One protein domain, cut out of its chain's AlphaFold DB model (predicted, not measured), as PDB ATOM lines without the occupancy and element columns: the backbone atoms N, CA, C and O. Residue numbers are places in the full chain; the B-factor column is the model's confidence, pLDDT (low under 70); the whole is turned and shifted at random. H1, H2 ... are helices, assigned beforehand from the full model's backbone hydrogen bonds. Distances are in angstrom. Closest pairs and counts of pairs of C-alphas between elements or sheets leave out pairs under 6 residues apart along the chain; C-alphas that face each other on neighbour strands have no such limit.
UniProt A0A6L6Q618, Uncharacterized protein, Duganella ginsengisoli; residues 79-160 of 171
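AT A GLANCE: This is residues 79 to 160 of the 171 residues of an uncharacterized protein of Duganella ginsengisoli (UniProt A0A6L6Q618). A hairpin of two helices, H1 and H2, makes the body at one end together with the beginning of the long helix H3, and the rest of H3 sticks out from it as an arm that ends in a loose tail with two short helices, H4 and H5. Residues 124 to 160 stand free, and this arm and tail make the length. The printed part has 82 residues with five named helices, in the order H1, H2, H3, H4, H5, and no named strand; the class is all helix. The whole is extended, with a radius of gyration of the C-alphas of 19.7 A, and elongated, with spans of 54 by 30 by 23 A.

IN THESE COORDINATES: Find C-alpha 79 at (107.190, -57.978, 41.879); from there H1 runs through residues 79 to 98, 27.9 A from first to last C-alpha. Next look at H2, residues 103 to 113, which covers 15.6 A. H3, residues 116 to 138, is the longest helix; it begins at C-alpha 116 at (106.061, -68.211, 53.507) and runs 32.8 A to C-alpha 138 at (77.827, -55.580, 64.468). Further along come H4, residues 142 to 149, and H5, residues 153 to 159, which ends at C-alpha 159 at (81.321, -32.919, 45.463).

HOW THE PARTS SIT: Begin with H1 and H2, which form a helical hairpin. They touch, H1 with residues 89 to 97 alone, and their closest C-alphas, those of Val 93 and Val 106, are 5.8 A apart. They run opposite ways at a shallow tilt of 24 degrees. Go on to H2 and H3, which are close but not clearly touching: their closest C-alphas are those of Arg 110 and Val 119, 6.5 A apart. These two run opposite ways at a shallow tilt of 35.0 degrees, only just short of steep. H1 and H3 are near each other, with 6 pairs of C-alphas within 10 A. H4 is apart from H3 and from H5, and H5 is apart from H3; H4 and H5 are both apart from H1 and H2. Along the backbones of H1, H2, H3, H4 and H5, every O i to N i+4 pair is within hydrogen-bond range.

THE WHOLE: The two C-alphas farthest apart, those of Ala 112 and His 154, are 54.7 A from each other. Without the stretch that stands free, the body has 45 residues and spans 31 by 16 by 15 A. The printed part has no cut, and the four links between the helices are tight. Look in the B-factor column for the pLDDT: its mean over the printed part is 81.8, and it is under 70 at residue 79 and at residues 141 to 160 of this model.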
ATOM      1  N   SER A  79     108.549 -57.794  41.364       62.94
ATOM      2  CA  SER A  79     107.190 -57.978  41.879       62.94
ATOM      3  C   SER A  79     106.193 -58.416  40.813       62.94
ATOM      4  O   SER A  79     105.198 -59.030  41.177       62.94
ATOM      5  N   GLY A  80     106.411 -58.136  39.523       71.81
ATOM      6  CA  GLY A  80     105.415 -58.444  38.489       71.81
ATOM      7  C   GLY A  80     105.194 -59.947  38.304       71.81
ATOM      8  O   GLY A  80     104.061 -60.420  38.292       71.81
ATOM      9  N   ARG A  81     106.279 -60.727  38.217       79.06
ATOM     10  CA  ARG A  81     106.193 -62.189  38.060       79.06
ATOM     11  C   ARG A  81     105.657 -62.864  39.320       79.06
ATOM     12  O   ARG A  81     104.836 -63.767  39.216       79.06
ATOM     13  N   GLN A  82     106.098 -62.412  40.491       81.44
ATOM     14  CA  GLN A  82     105.628 -62.930  41.776       81.44
ATOM     15  C   GLN A  82     104.149 -62.592  42.012       81.44
ATOM     16  O   GLN A  82     103.388 -63.466  42.411       81.44
ATOM     17  N   ALA A  83     103.709 -61.383  41.651       81.38
ATOM     18  CA  ALA A  83     102.301 -60.995  41.702       81.38
ATOM     19  C   ALA A  83     101.435 -61.821  40.741       81.38
ATOM     20  O   ALA A  83     100.339 -62.230  41.112       81.38
ATOM     21  N   MET A  84     101.924 -62.124  39.532       86.69
ATOM     22  CA  MET A  84     101.211 -63.011  38.603       86.69
ATOM     23  C   MET A  84     101.093 -64.444  39.140       86.69
ATOM     24  O   MET A  84     100.038 -65.058  38.997       86.69
ATOM     25  N   LEU A  85     102.142 -64.971  39.781       88.12
ATOM     26  CA  LEU A  85     102.092 -66.289  40.425       88.12
ATOM     27  C   LEU A  85     101.100 -66.298  41.593       88.12
ATOM     28  O   LEU A  85     100.244 -67.175  41.641       88.12
ATOM     29  N   ALA A  86     101.150 -65.294  42.472       87.50
ATOM     30  CA  ALA A  86     100.190 -65.139  43.561       87.50
ATOM     31  C   ALA A  86      98.748 -65.056  43.039       87.50
ATOM     32  O   ALA A  86      97.884 -65.788  43.511       87.50
ATOM     33  N   ALA A  87      98.494 -64.258  41.998       89.00
ATOM     34  CA  ALA A  87      97.172 -64.158  41.381       89.00
ATOM     35  C   ALA A  87      96.691 -65.495  40.786       89.00
ATOM     36  O   ALA A  87      95.521 -65.852  40.929       89.00
ATOM     37  N   SER A  88      97.586 -66.257  40.147       92.12
ATOM     38  CA  SER A  88      97.272 -67.594  39.632       92.12
ATOM     39  C   SER A  88      96.916 -68.563  40.760       92.12
ATOM     40  O   SER A  88      95.898 -69.250  40.670       92.12
ATOM     41  N   VAL A  89      97.712 -68.600  41.831       92.25
ATOM     42  CA  VAL A  89      97.447 -69.452  42.999       92.25
ATOM     43  C   VAL A  89      96.111 -69.080  43.637       92.25
ATOM     44  O   VAL A  89      95.292 -69.962  43.876       92.25
ATOM     45  N   GLU A  90      95.825 -67.791  43.820       92.25
ATOM     46  CA  GLU A  90      94.547 -67.337  44.380       92.25
ATOM     47  C   GLU A  90      93.349 -67.666  43.475       92.25
ATOM     48  O   GLU A  90      92.270 -68.010  43.964       92.25
ATOM     49  N   SER A  91      93.527 -67.660  42.149       92.75
ATOM     50  CA  SER A  91      92.486 -68.134  41.227       92.75
ATOM     51  C   SER A  91      92.180 -69.628  41.410       92.75
ATOM     52  O   SER A  91      91.013 -70.032  41.384       92.75
ATOM     53  N   GLU A  92      93.203 -70.447  41.670       93.12
ATOM     54  CA  GLU A  92      93.042 -71.876  41.938       93.12
ATOM     55  C   GLU A  92      92.425 -72.117  43.322       93.12
ATOM     56  O   GLU A  92      91.521 -72.944  43.453       93.12
ATOM     57  N   VAL A  93      92.836 -71.353  44.339       93.56
ATOM     58  CA  VAL A  93      92.219 -71.358  45.675       93.56
ATOM     59  C   VAL A  93      90.727 -71.061  45.572       93.56
ATOM     60  O   VAL A  93      89.913 -71.806  46.118       93.56
ATOM     61  N   LYS A  94      90.344 -70.028  44.815       92.88
ATOM     62  CA  LYS A  94      88.936 -69.691  44.585       92.88
ATOM     63  C   LYS A  94      88.178 -70.844  43.928       92.88
ATOM     64  O   LYS A  94      87.062 -71.155  44.342       92.88
ATOM     65  N   ALA A  95      88.781 -71.508  42.942       93.50
ATOM     66  CA  ALA A  95      88.182 -72.676  42.303       93.50
ATOM     67  C   ALA A  95      88.026 -73.864  43.271       93.50
ATOM     68  O   ALA A  95      87.028 -74.577  43.193       93.50
ATOM     69  N   ARG A  96      88.977 -74.075  44.191       93.06
ATOM     70  CA  ARG A  96      88.919 -75.117  45.234       93.06
ATOM     71  C   ARG A  96      87.845 -74.831  46.278       93.06
ATOM     72  O   ARG A  96      87.021 -75.701  46.546       93.06
ATOM     73  N   ARG A  97      87.782 -73.596  46.785       93.31
ATOM     74  CA  ARG A  97      86.724 -73.151  47.709       93.31
ATOM     75  C   ARG A  97      85.338 -73.283  47.078       93.31
ATOM     76  O   ARG A  97      84.417 -73.768  47.722       93.31
ATOM     77  N   ALA A  98      85.196 -72.950  45.793       93.94
ATOM     78  CA  ALA A  98      83.937 -73.132  45.065       93.94
ATOM     79  C   ALA A  98      83.506 -74.607  44.947       93.94
ATOM     80  O   ALA A  98      82.317 -74.887  44.824       93.94
ATOM     81  N   ARG A  99      84.454 -75.554  45.000       95.44
ATOM     82  CA  ARG A  99      84.174 -76.998  45.071       95.44
ATOM     83  C   ARG A  99      83.910 -77.499  46.495       95.44
ATOM     84  O   ARG A  99      83.628 -78.682  46.656       95.44
ATOM     85  N   GLY A 100      83.993 -76.631  47.502       93.75
ATOM     86  CA  GLY A 100      83.846 -76.997  48.910       93.75
ATOM     87  C   GLY A 100      85.041 -77.768  49.472       93.75
ATOM     88  O   GLY A 100      84.871 -78.522  50.422       93.75
ATOM     89  N   GLU A 101      86.232 -77.632  48.878       94.00
ATOM     90  CA  GLU A 101      87.449 -78.219  49.449       94.00
ATOM     91  C   GLU A 101      87.815 -77.539  50.780       94.00
ATOM     92  O   GLU A 101      87.658 -76.327  50.928       94.00
ATOM     93  N   ASP A 102      88.343 -78.318  51.729       92.62
ATOM     94  CA  ASP A 102      88.710 -77.830  53.060       92.62
ATOM     95  C   ASP A 102      89.813 -76.759  53.027       92.62
ATOM     96  O   ASP A 102      90.759 -76.820  52.233       92.62
ATOM     97  N   GLU A 103      89.793 -75.852  54.007       90.88
ATOM     98  CA  GLU A 103      90.819 -74.809  54.169       90.88
ATOM     99  C   GLU A 103      92.237 -75.383  54.371       90.88
ATOM    100  O   GLU A 103      93.229 -74.763  53.989       90.88
ATOM    101  N   SER A 104      92.369 -76.613  54.881       92.94
ATOM    102  CA  SER A 104      93.671 -77.297  54.974       92.94
ATOM    103  C   SER A 104      94.276 -77.624  53.598       92.94
ATOM    104  O   SER A 104      95.500 -77.667  53.435       92.94
ATOM    105  N   VAL A 105      93.436 -77.858  52.586       92.75
ATOM    106  CA  VAL A 105      93.860 -78.089  51.199       92.75
ATOM    107  C   VAL A 105      94.291 -76.769  50.567       92.75
ATOM    108  O   VAL A 105      95.355 -76.712  49.950       92.75
ATOM    109  N   VAL A 106      93.525 -75.699  50.793       92.88
ATOM    110  CA  VAL A 106      93.856 -74.330  50.366       92.88
ATOM    111  C   VAL A 106      95.192 -73.870  50.954       92.88
ATOM    112  O   VAL A 106      96.063 -73.392  50.226       92.88
ATOM    113  N   TYR A 107      95.406 -74.085  52.252       91.81
ATOM    114  CA  TYR A 107      96.650 -73.712  52.921       91.81
ATOM    115  C   TYR A 107      97.862 -74.480  52.373       91.81
ATOM    116  O   TYR A 107      98.915 -73.888  52.112       91.81
ATOM    117  N   ARG A 108      97.719 -75.791  52.130       94.06
ATOM    118  CA  ARG A 108      98.774 -76.597  51.490       94.06
ATOM    119  C   ARG A 108      99.080 -76.127  50.071       94.06
ATOM    120  O   ARG A 108     100.246 -76.077  49.700       94.06
ATOM    121  N   LEU A 109      98.064 -75.747  49.296       93.38
ATOM    122  CA  LEU A 109      98.262 -75.202  47.952       93.38
ATOM    123  C   LEU A 109      99.090 -73.910  47.991       93.38
ATOM    124  O   LEU A 109     100.074 -73.788  47.261       93.38
ATOM    125  N   ARG A 110      98.715 -72.970  48.867       93.44
ATOM    126  CA  ARG A 110      99.409 -71.688  49.030       93.44
ATOM    127  C   ARG A 110     100.856 -71.886  49.474       93.44
ATOM    128  O   ARG A 110     101.760 -71.349  48.848       93.44
ATOM    129  N   THR A 111     101.093 -72.703  50.498       94.06
ATOM    130  CA  THR A 111     102.450 -72.962  51.023       94.06
ATOM    131  C   THR A 111     103.342 -73.767  50.078       94.06
ATOM    132  O   THR A 111     104.560 -73.648  50.157       94.06
ATOM    133  N   ALA A 112     102.767 -74.554  49.163       93.75
ATOM    134  CA  ALA A 112     103.533 -75.270  48.143       93.75
ATOM    135  C   ALA A 112     104.019 -74.361  47.001       93.75
ATOM    136  O   ALA A 112     105.044 -74.656  46.389       93.75
ATOM    137  N   GLN A 113     103.284 -73.288  46.690       90.38
ATOM    138  CA  GLN A 113     103.536 -72.456  45.506       90.38
ATOM    139  C   GLN A 113     104.022 -71.038  45.820       90.38
ATOM    140  O   GLN A 113     104.602 -70.391  44.947       90.38
ATOM    141  N   LEU A 114     103.801 -70.549  47.042       91.56
ATOM    142  CA  LEU A 114     104.143 -69.191  47.456       91.56
ATOM    143  C   LEU A 114     105.178 -69.192  48.590       91.56
ATOM    144  O   LEU A 114     105.164 -70.078  49.448       91.56
ATOM    145  N   PRO A 115     106.061 -68.179  48.639       91.62
ATOM    146  CA  PRO A 115     106.936 -67.951  49.781       91.62
ATOM    147  C   PRO A 115     106.147 -67.803  51.085       91.62
ATOM    148  O   PRO A 115     105.085 -67.185  51.116       91.62
ATOM    149  N   ALA A 116     106.711 -68.285  52.195       89.56
ATOM    150  CA  ALA A 116     106.061 -68.211  53.507       89.56
ATOM    151  C   ALA A 116     105.693 -66.773  53.927       89.56
ATOM    152  O   ALA A 116     104.664 -66.570  54.566       89.56
ATOM    153  N   ALA A 117     106.505 -65.781  53.540       89.00
ATOM    154  CA  ALA A 117     106.224 -64.369  53.798       89.00
ATOM    155  C   ALA A 117     104.939 -63.893  53.096       89.00
ATOM    156  O   ALA A 117     104.106 -63.244  53.723       89.00
ATOM    157  N   ASP A 118     104.744 -64.282  51.834       88.69
ATOM    158  CA  ASP A 118     103.559 -63.916  51.053       88.69
ATOM    159  C   ASP A 118     102.310 -64.615  51.600       88.69
ATOM    160  O   ASP A 118     101.255 -63.997  51.732       88.69
ATOM    161  N   VAL A 119     102.430 -65.891  51.988       91.00
ATOM    162  CA  VAL A 119     101.328 -66.629  52.624       91.00
ATOM    163  C   VAL A 119     100.925 -65.970  53.943       91.00
ATOM    164  O   VAL A 119      99.737 -65.777  54.188       91.00
ATOM    165  N   ALA A 120     101.889 -65.586  54.783       88.06
ATOM    166  CA  ALA A 120     101.606 -64.897  56.041       88.06
ATOM    167  C   ALA A 120     100.898 -63.553  55.808       88.06
ATOM    168  O   ALA A 120      99.937 -63.234  56.509       88.06
ATOM    169  N   GLN A 121     101.329 -62.793  54.798       89.50
ATOM    170  CA  GLN A 121     100.689 -61.534  54.427       89.50
ATOM    171  C   GLN A 121      99.248 -61.741  53.936       89.50
ATOM    172  O   GLN A 121      98.356 -61.001  54.350       89.50
ATOM    173  N   LEU A 122      99.001 -62.753  53.099       88.75
ATOM    174  CA  LEU A 122      97.658 -63.087  52.615       88.75
ATOM    175  C   LEU A 122      96.726 -63.498  53.760       88.75
ATOM    176  O   LEU A 122      95.616 -62.985  53.852       88.75
ATOM    177  N   MET A 123      97.193 -64.353  54.675       89.88
ATOM    178  CA  MET A 123      96.404 -64.765  55.843       89.88
ATOM    179  C   MET A 123      96.087 -63.581  56.767       89.88
ATOM    180  O   MET A 123      94.978 -63.484  57.290       89.88
ATOM    181  N   ALA A 124      97.035 -62.653  56.950       89.00
ATOM    182  CA  ALA A 124      96.798 -61.437  57.722       89.00
ATOM    183  C   ALA A 124      95.720 -60.558  57.065       89.00
ATOM    184  O   ALA A 124      94.823 -60.076  57.755       89.00
ATOM    185  N   MET A 125      95.764 -60.404  55.739       91.88
ATOM    186  CA  MET A 125      94.757 -59.658  54.982       91.88
ATOM    187  C   MET A 125      93.365 -60.299  55.086       91.88
ATOM    188  O   MET A 125      92.414 -59.597  55.416       91.88
ATOM    189  N   GLU A 126      93.249 -61.618  54.898       90.06
ATOM    190  CA  GLU A 126      91.975 -62.346  55.044       90.06
ATOM    191  C   GLU A 126      91.415 -62.226  56.472       90.06
ATOM    192  O   GLU A 126      90.217 -62.032  56.666       90.06
ATOM    193  N   SER A 127      92.276 -62.282  57.496       89.00
ATOM    194  CA  SER A 127      91.838 -62.112  58.888       89.00
ATOM    195  C   SER A 127      91.327 -60.696  59.180       89.00
ATOM    196  O   SER A 127      90.351 -60.532  59.913       89.00
ATOM    197  N   ALA A 128      91.955 -59.682  58.578       90.06
ATOM    198  CA  ALA A 128      91.538 -58.292  58.700       90.06
ATOM    199  C   ALA A 128      90.202 -58.044  57.985       90.06
ATOM    200  O   ALA A 128      89.357 -57.328  58.515       90.06
ATOM    201  N   GLU A 129      89.984 -58.667  56.824       91.12
ATOM    202  CA  GLU A 129      88.705 -58.627  56.110       91.12
ATOM    203  C   GLU A 129      87.591 -59.291  56.928       91.12
ATOM    204  O   GLU A 129      86.559 -58.670  57.166       91.12
ATOM    205  N   ALA A 130      87.824 -60.489  57.471       90.06
ATOM    206  CA  ALA A 130      86.839 -61.176  58.308       90.06
ATOM    207  C   ALA A 130      86.513 -60.411  59.607       90.06
ATOM    208  O   ALA A 130      85.396 -60.472  60.124       90.06
ATOM    209  N   GLU A 131      87.489 -59.710  60.183       91.00
ATOM    210  CA  GLU A 131      87.264 -58.804  61.313       91.00
ATOM    211  C   GLU A 131      86.436 -57.583  60.893       91.00
ATOM    212  O   GLU A 131      85.474 -57.233  61.574       91.00
ATOM    213  N   TRP A 132      86.750 -56.976  59.750       88.81
ATOM    214  CA  TRP A 132      85.989 -55.854  59.209       88.81
ATOM    215  C   TRP A 132      84.536 -56.229  58.897       88.81
ATOM    216  O   TRP A 132      83.620 -55.505  59.285       88.81
ATOM    217  N   GLU A 133      84.294 -57.388  58.285       90.62
ATOM    218  CA  GLU A 133      82.945 -57.906  58.037       90.62
ATOM    219  C   GLU A 133      82.165 -58.111  59.339       90.62
ATOM    220  O   GLU A 133      80.989 -57.750  59.425       90.62
ATOM    221  N   ARG A 134      82.817 -58.631  60.388       90.94
ATOM    222  CA  ARG A 134      82.199 -58.761  61.716       90.94
ATOM    223  C   ARG A 134      81.837 -57.404  62.310       90.94
ATOM    224  O   ARG A 134      80.753 -57.265  62.871       90.94
ATOM    225  N   GLN A 135      82.703 -56.406  62.171       88.81
ATOM    226  CA  GLN A 135      82.428 -55.047  62.641       88.81
ATOM    227  C   GLN A 135      81.276 -54.399  61.869       88.81
ATOM    228  O   GLN A 135      80.423 -53.756  62.479       88.81
ATOM    229  N   LEU A 136      81.204 -54.610  60.553       86.81
ATOM    230  CA  LEU A 136      80.076 -54.165  59.736       86.81
ATOM    231  C   LEU A 136      78.770 -54.844  60.154       86.81
ATOM    232  O   LEU A 136      77.754 -54.168  60.292       86.81
ATOM    233  N   ALA A 137      78.788 -56.155  60.397       85.38
ATOM    234  CA  ALA A 137      77.612 -56.895  60.849       85.38
ATOM    235  C   ALA A 137      77.164 -56.490  62.266       85.38
ATOM    236  O   ALA A 137      75.972 -56.525  62.570       85.38
ATOM    237  N   ALA A 138      78.103 -56.090  63.127       86.25
ATOM    238  CA  ALA A 138      77.827 -55.580  64.468       86.25
ATOM    239  C   ALA A 138      77.386 -54.104  64.479       86.25
ATOM    240  O   ALA A 138      76.966 -53.598  65.524       86.25
ATOM    241  N   MET A 139      77.477 -53.401  63.346       84.75
ATOM    242  CA  MET A 139      77.078 -52.003  63.254       84.75
ATOM    243  C   MET A 139      75.552 -51.884  63.401       84.75
ATOM    244  O   MET A 139      74.805 -52.566  62.694       84.75
ATOM    245  N   PRO A 140      75.046 -51.017  64.296       83.81
ATOM    246  CA  PRO A 140      73.610 -50.848  64.469       83.81
ATOM    247  C   PRO A 140      72.969 -50.339  63.172       83.81
ATOM    248  O   PRO A 140      73.487 -49.432  62.519       83.81
ATOM    249  N   SER A 141      71.793 -50.874  62.831       68.62
ATOM    250  CA  SER A 141      71.048 -50.567  61.597       68.62
ATOM    251  C   SER A 141      70.712 -49.079  61.401       68.62
ATOM    252  O   SER A 141      70.416 -48.653  60.287       68.62
ATOM    253  N   GLY A 142      70.798 -48.270  62.462       62.75
ATOM    254  CA  GLY A 142      70.614 -46.818  62.419       62.75
ATOM    255  C   GLY A 142      71.840 -46.017  61.966       62.75
ATOM    256  O   GLY A 142      71.699 -44.828  61.696       62.75
ATOM    257  N   CYS A 143      73.027 -46.624  61.857       60.91
ATOM    258  CA  CYS A 143      74.247 -45.882  61.525       60.91
ATOM    259  C   CYS A 143      74.242 -45.371  60.073       60.91
ATOM    260  O   CYS A 143      74.642 -44.236  59.833       60.91
ATOM    261  N   ASN A 144      73.693 -46.134  59.118       58.59
ATOM    262  CA  ASN A 144      73.532 -45.662  57.733       58.59
ATOM    263  C   ASN A 144      72.543 -44.487  57.636       58.59
ATOM    264  O   ASN A 144      72.842 -43.482  56.998       58.59
ATOM    265  N   ALA A 145      71.411 -44.561  58.345       57.94
ATOM    266  CA  ALA A 145      70.415 -43.488  58.362       57.94
ATOM    267  C   ALA A 145      70.920 -42.219  59.079       57.94
ATOM    268  O   ALA A 145      70.621 -41.104  58.655       57.94
ATOM    269  N   ALA A 146      71.713 -42.368  60.145       58.59
ATOM    270  CA  ALA A 146      72.310 -41.245  60.867       58.59
ATOM    271  C   ALA A 146      73.461 -40.578  60.092       58.59
ATOM    272  O   ALA A 146      73.634 -39.362  60.194       58.59
ATOM    273  N   CYS A 147      74.223 -41.343  59.302       57.22
ATOM    274  CA  CYS A 147      75.242 -40.799  58.404       57.22
ATOM    275  C   CYS A 147      74.616 -39.984  57.265       57.22
ATOM    276  O   CYS A 147      75.120 -38.907  56.970       57.22
ATOM    277  N   GLU A 148      73.499 -40.431  56.681       56.53
ATOM    278  CA  GLU A 148      72.778 -39.679  55.639       56.53
ATOM    279  C   GLU A 148      72.055 -38.440  56.189       56.53
ATOM    280  O   GLU A 148      72.076 -37.384  55.558       56.53
ATOM    281  N   ALA A 149      71.469 -38.527  57.388       58.62
ATOM    282  CA  ALA A 149      70.744 -37.413  58.002       58.62
ATOM    283  C   ALA A 149      71.653 -36.254  58.460       58.62
ATOM    284  O   ALA A 149      71.180 -35.126  58.590       58.62
ATOM    285  N   ASN A 150      72.947 -36.514  58.683       55.06
ATOM    286  CA  ASN A 150      73.911 -35.520  59.163       55.06
ATOM    287  C   ASN A 150      74.896 -35.023  58.094       55.06
ATOM    288  O   ASN A 150      75.793 -34.253  58.441       55.06
ATOM    289  N   VAL A 151      74.755 -35.392  56.811       58.34
ATOM    290  CA  VAL A 151      75.534 -34.728  55.752       58.34
ATOM    291  C   VAL A 151      74.940 -33.339  55.518       58.34
ATOM    292  O   VAL A 151      73.813 -33.222  55.029       58.34
ATOM    293  N   PRO A 152      75.669 -32.249  55.806       59.84
ATOM    294  CA  PRO A 152      75.173 -30.923  55.492       59.84
ATOM    295  C   PRO A 152      75.032 -30.791  53.970       59.84
ATOM    296  O   PRO A 152      75.978 -31.077  53.234       59.84
ATOM    297  N   GLN A 153      73.889 -30.306  53.479       58.09
ATOM    298  CA  GLN A 153      73.615 -30.181  52.034       58.09
ATOM    299  C   GLN A 153      74.701 -29.402  51.254       58.09
ATOM    300  O   GLN A 153      74.886 -29.616  50.056       58.09
ATOM    301  N   HIS A 154      75.471 -28.539  51.928       57.75
ATOM    302  CA  HIS A 154      76.586 -27.804  51.326       57.75
ATOM    303  C   HIS A 154      77.794 -28.686  50.958       57.75
ATOM    304  O   HIS A 154      78.534 -28.341  50.037       57.75
ATOM    305  N   VAL A 155      77.987 -29.829  51.621       56.34
ATOM    306  CA  VAL A 155      79.066 -30.780  51.304       56.34
ATOM    307  C   VAL A 155      78.719 -31.559  50.033       56.34
ATOM    308  O   VAL A 155      79.556 -31.663  49.136       56.34
ATOM    309  N   VAL A 156      77.459 -31.978  49.878       55.75
ATOM    310  CA  VAL A 156      76.964 -32.659  48.666       55.75
ATOM    311  C   VAL A 156      77.088 -31.754  47.433       55.75
ATOM    312  O   VAL A 156      77.549 -32.192  46.382       55.75
ATOM    313  N   ALA A 157      76.785 -30.459  47.566       53.38
ATOM    314  CA  ALA A 157      76.914 -29.498  46.467       53.38
ATOM    315  C   ALA A 157      78.370 -29.260  46.006       53.38
ATOM    316  O   ALA A 157      78.599 -28.927  44.842       53.38
ATOM    317  N   SER A 158      79.358 -29.422  46.894       53.22
ATOM    318  CA  SER A 158      80.778 -29.265  46.546       53.22
ATOM    319  C   SER A 158      81.358 -30.480  45.815       53.22
ATOM    320  O   SER A 158      82.170 -30.305  44.907       53.22
ATOM    321  N   ALA A 159      80.882 -31.692  46.127       53.44
ATOM    322  CA  ALA A 159      81.321 -32.919  45.463       53.44
ATOM    323  C   ALA A 159      80.898 -32.952  43.982       53.44
ATOM    324  O   ALA A 159      81.685 -33.338  43.124       53.44
ATOM    325  N   TYR A 160      79.705 -32.440  43.656       50.84
ATOM    326  CA  TYR A 160      79.206 -32.381  42.275       50.84
ATOM    327  C   TYR A 160      79.788 -31.239  41.425       50.84
ATOM    328  O   TYR A 160      79.633 -31.250  40.206       50.84
TER     329      TYR A 160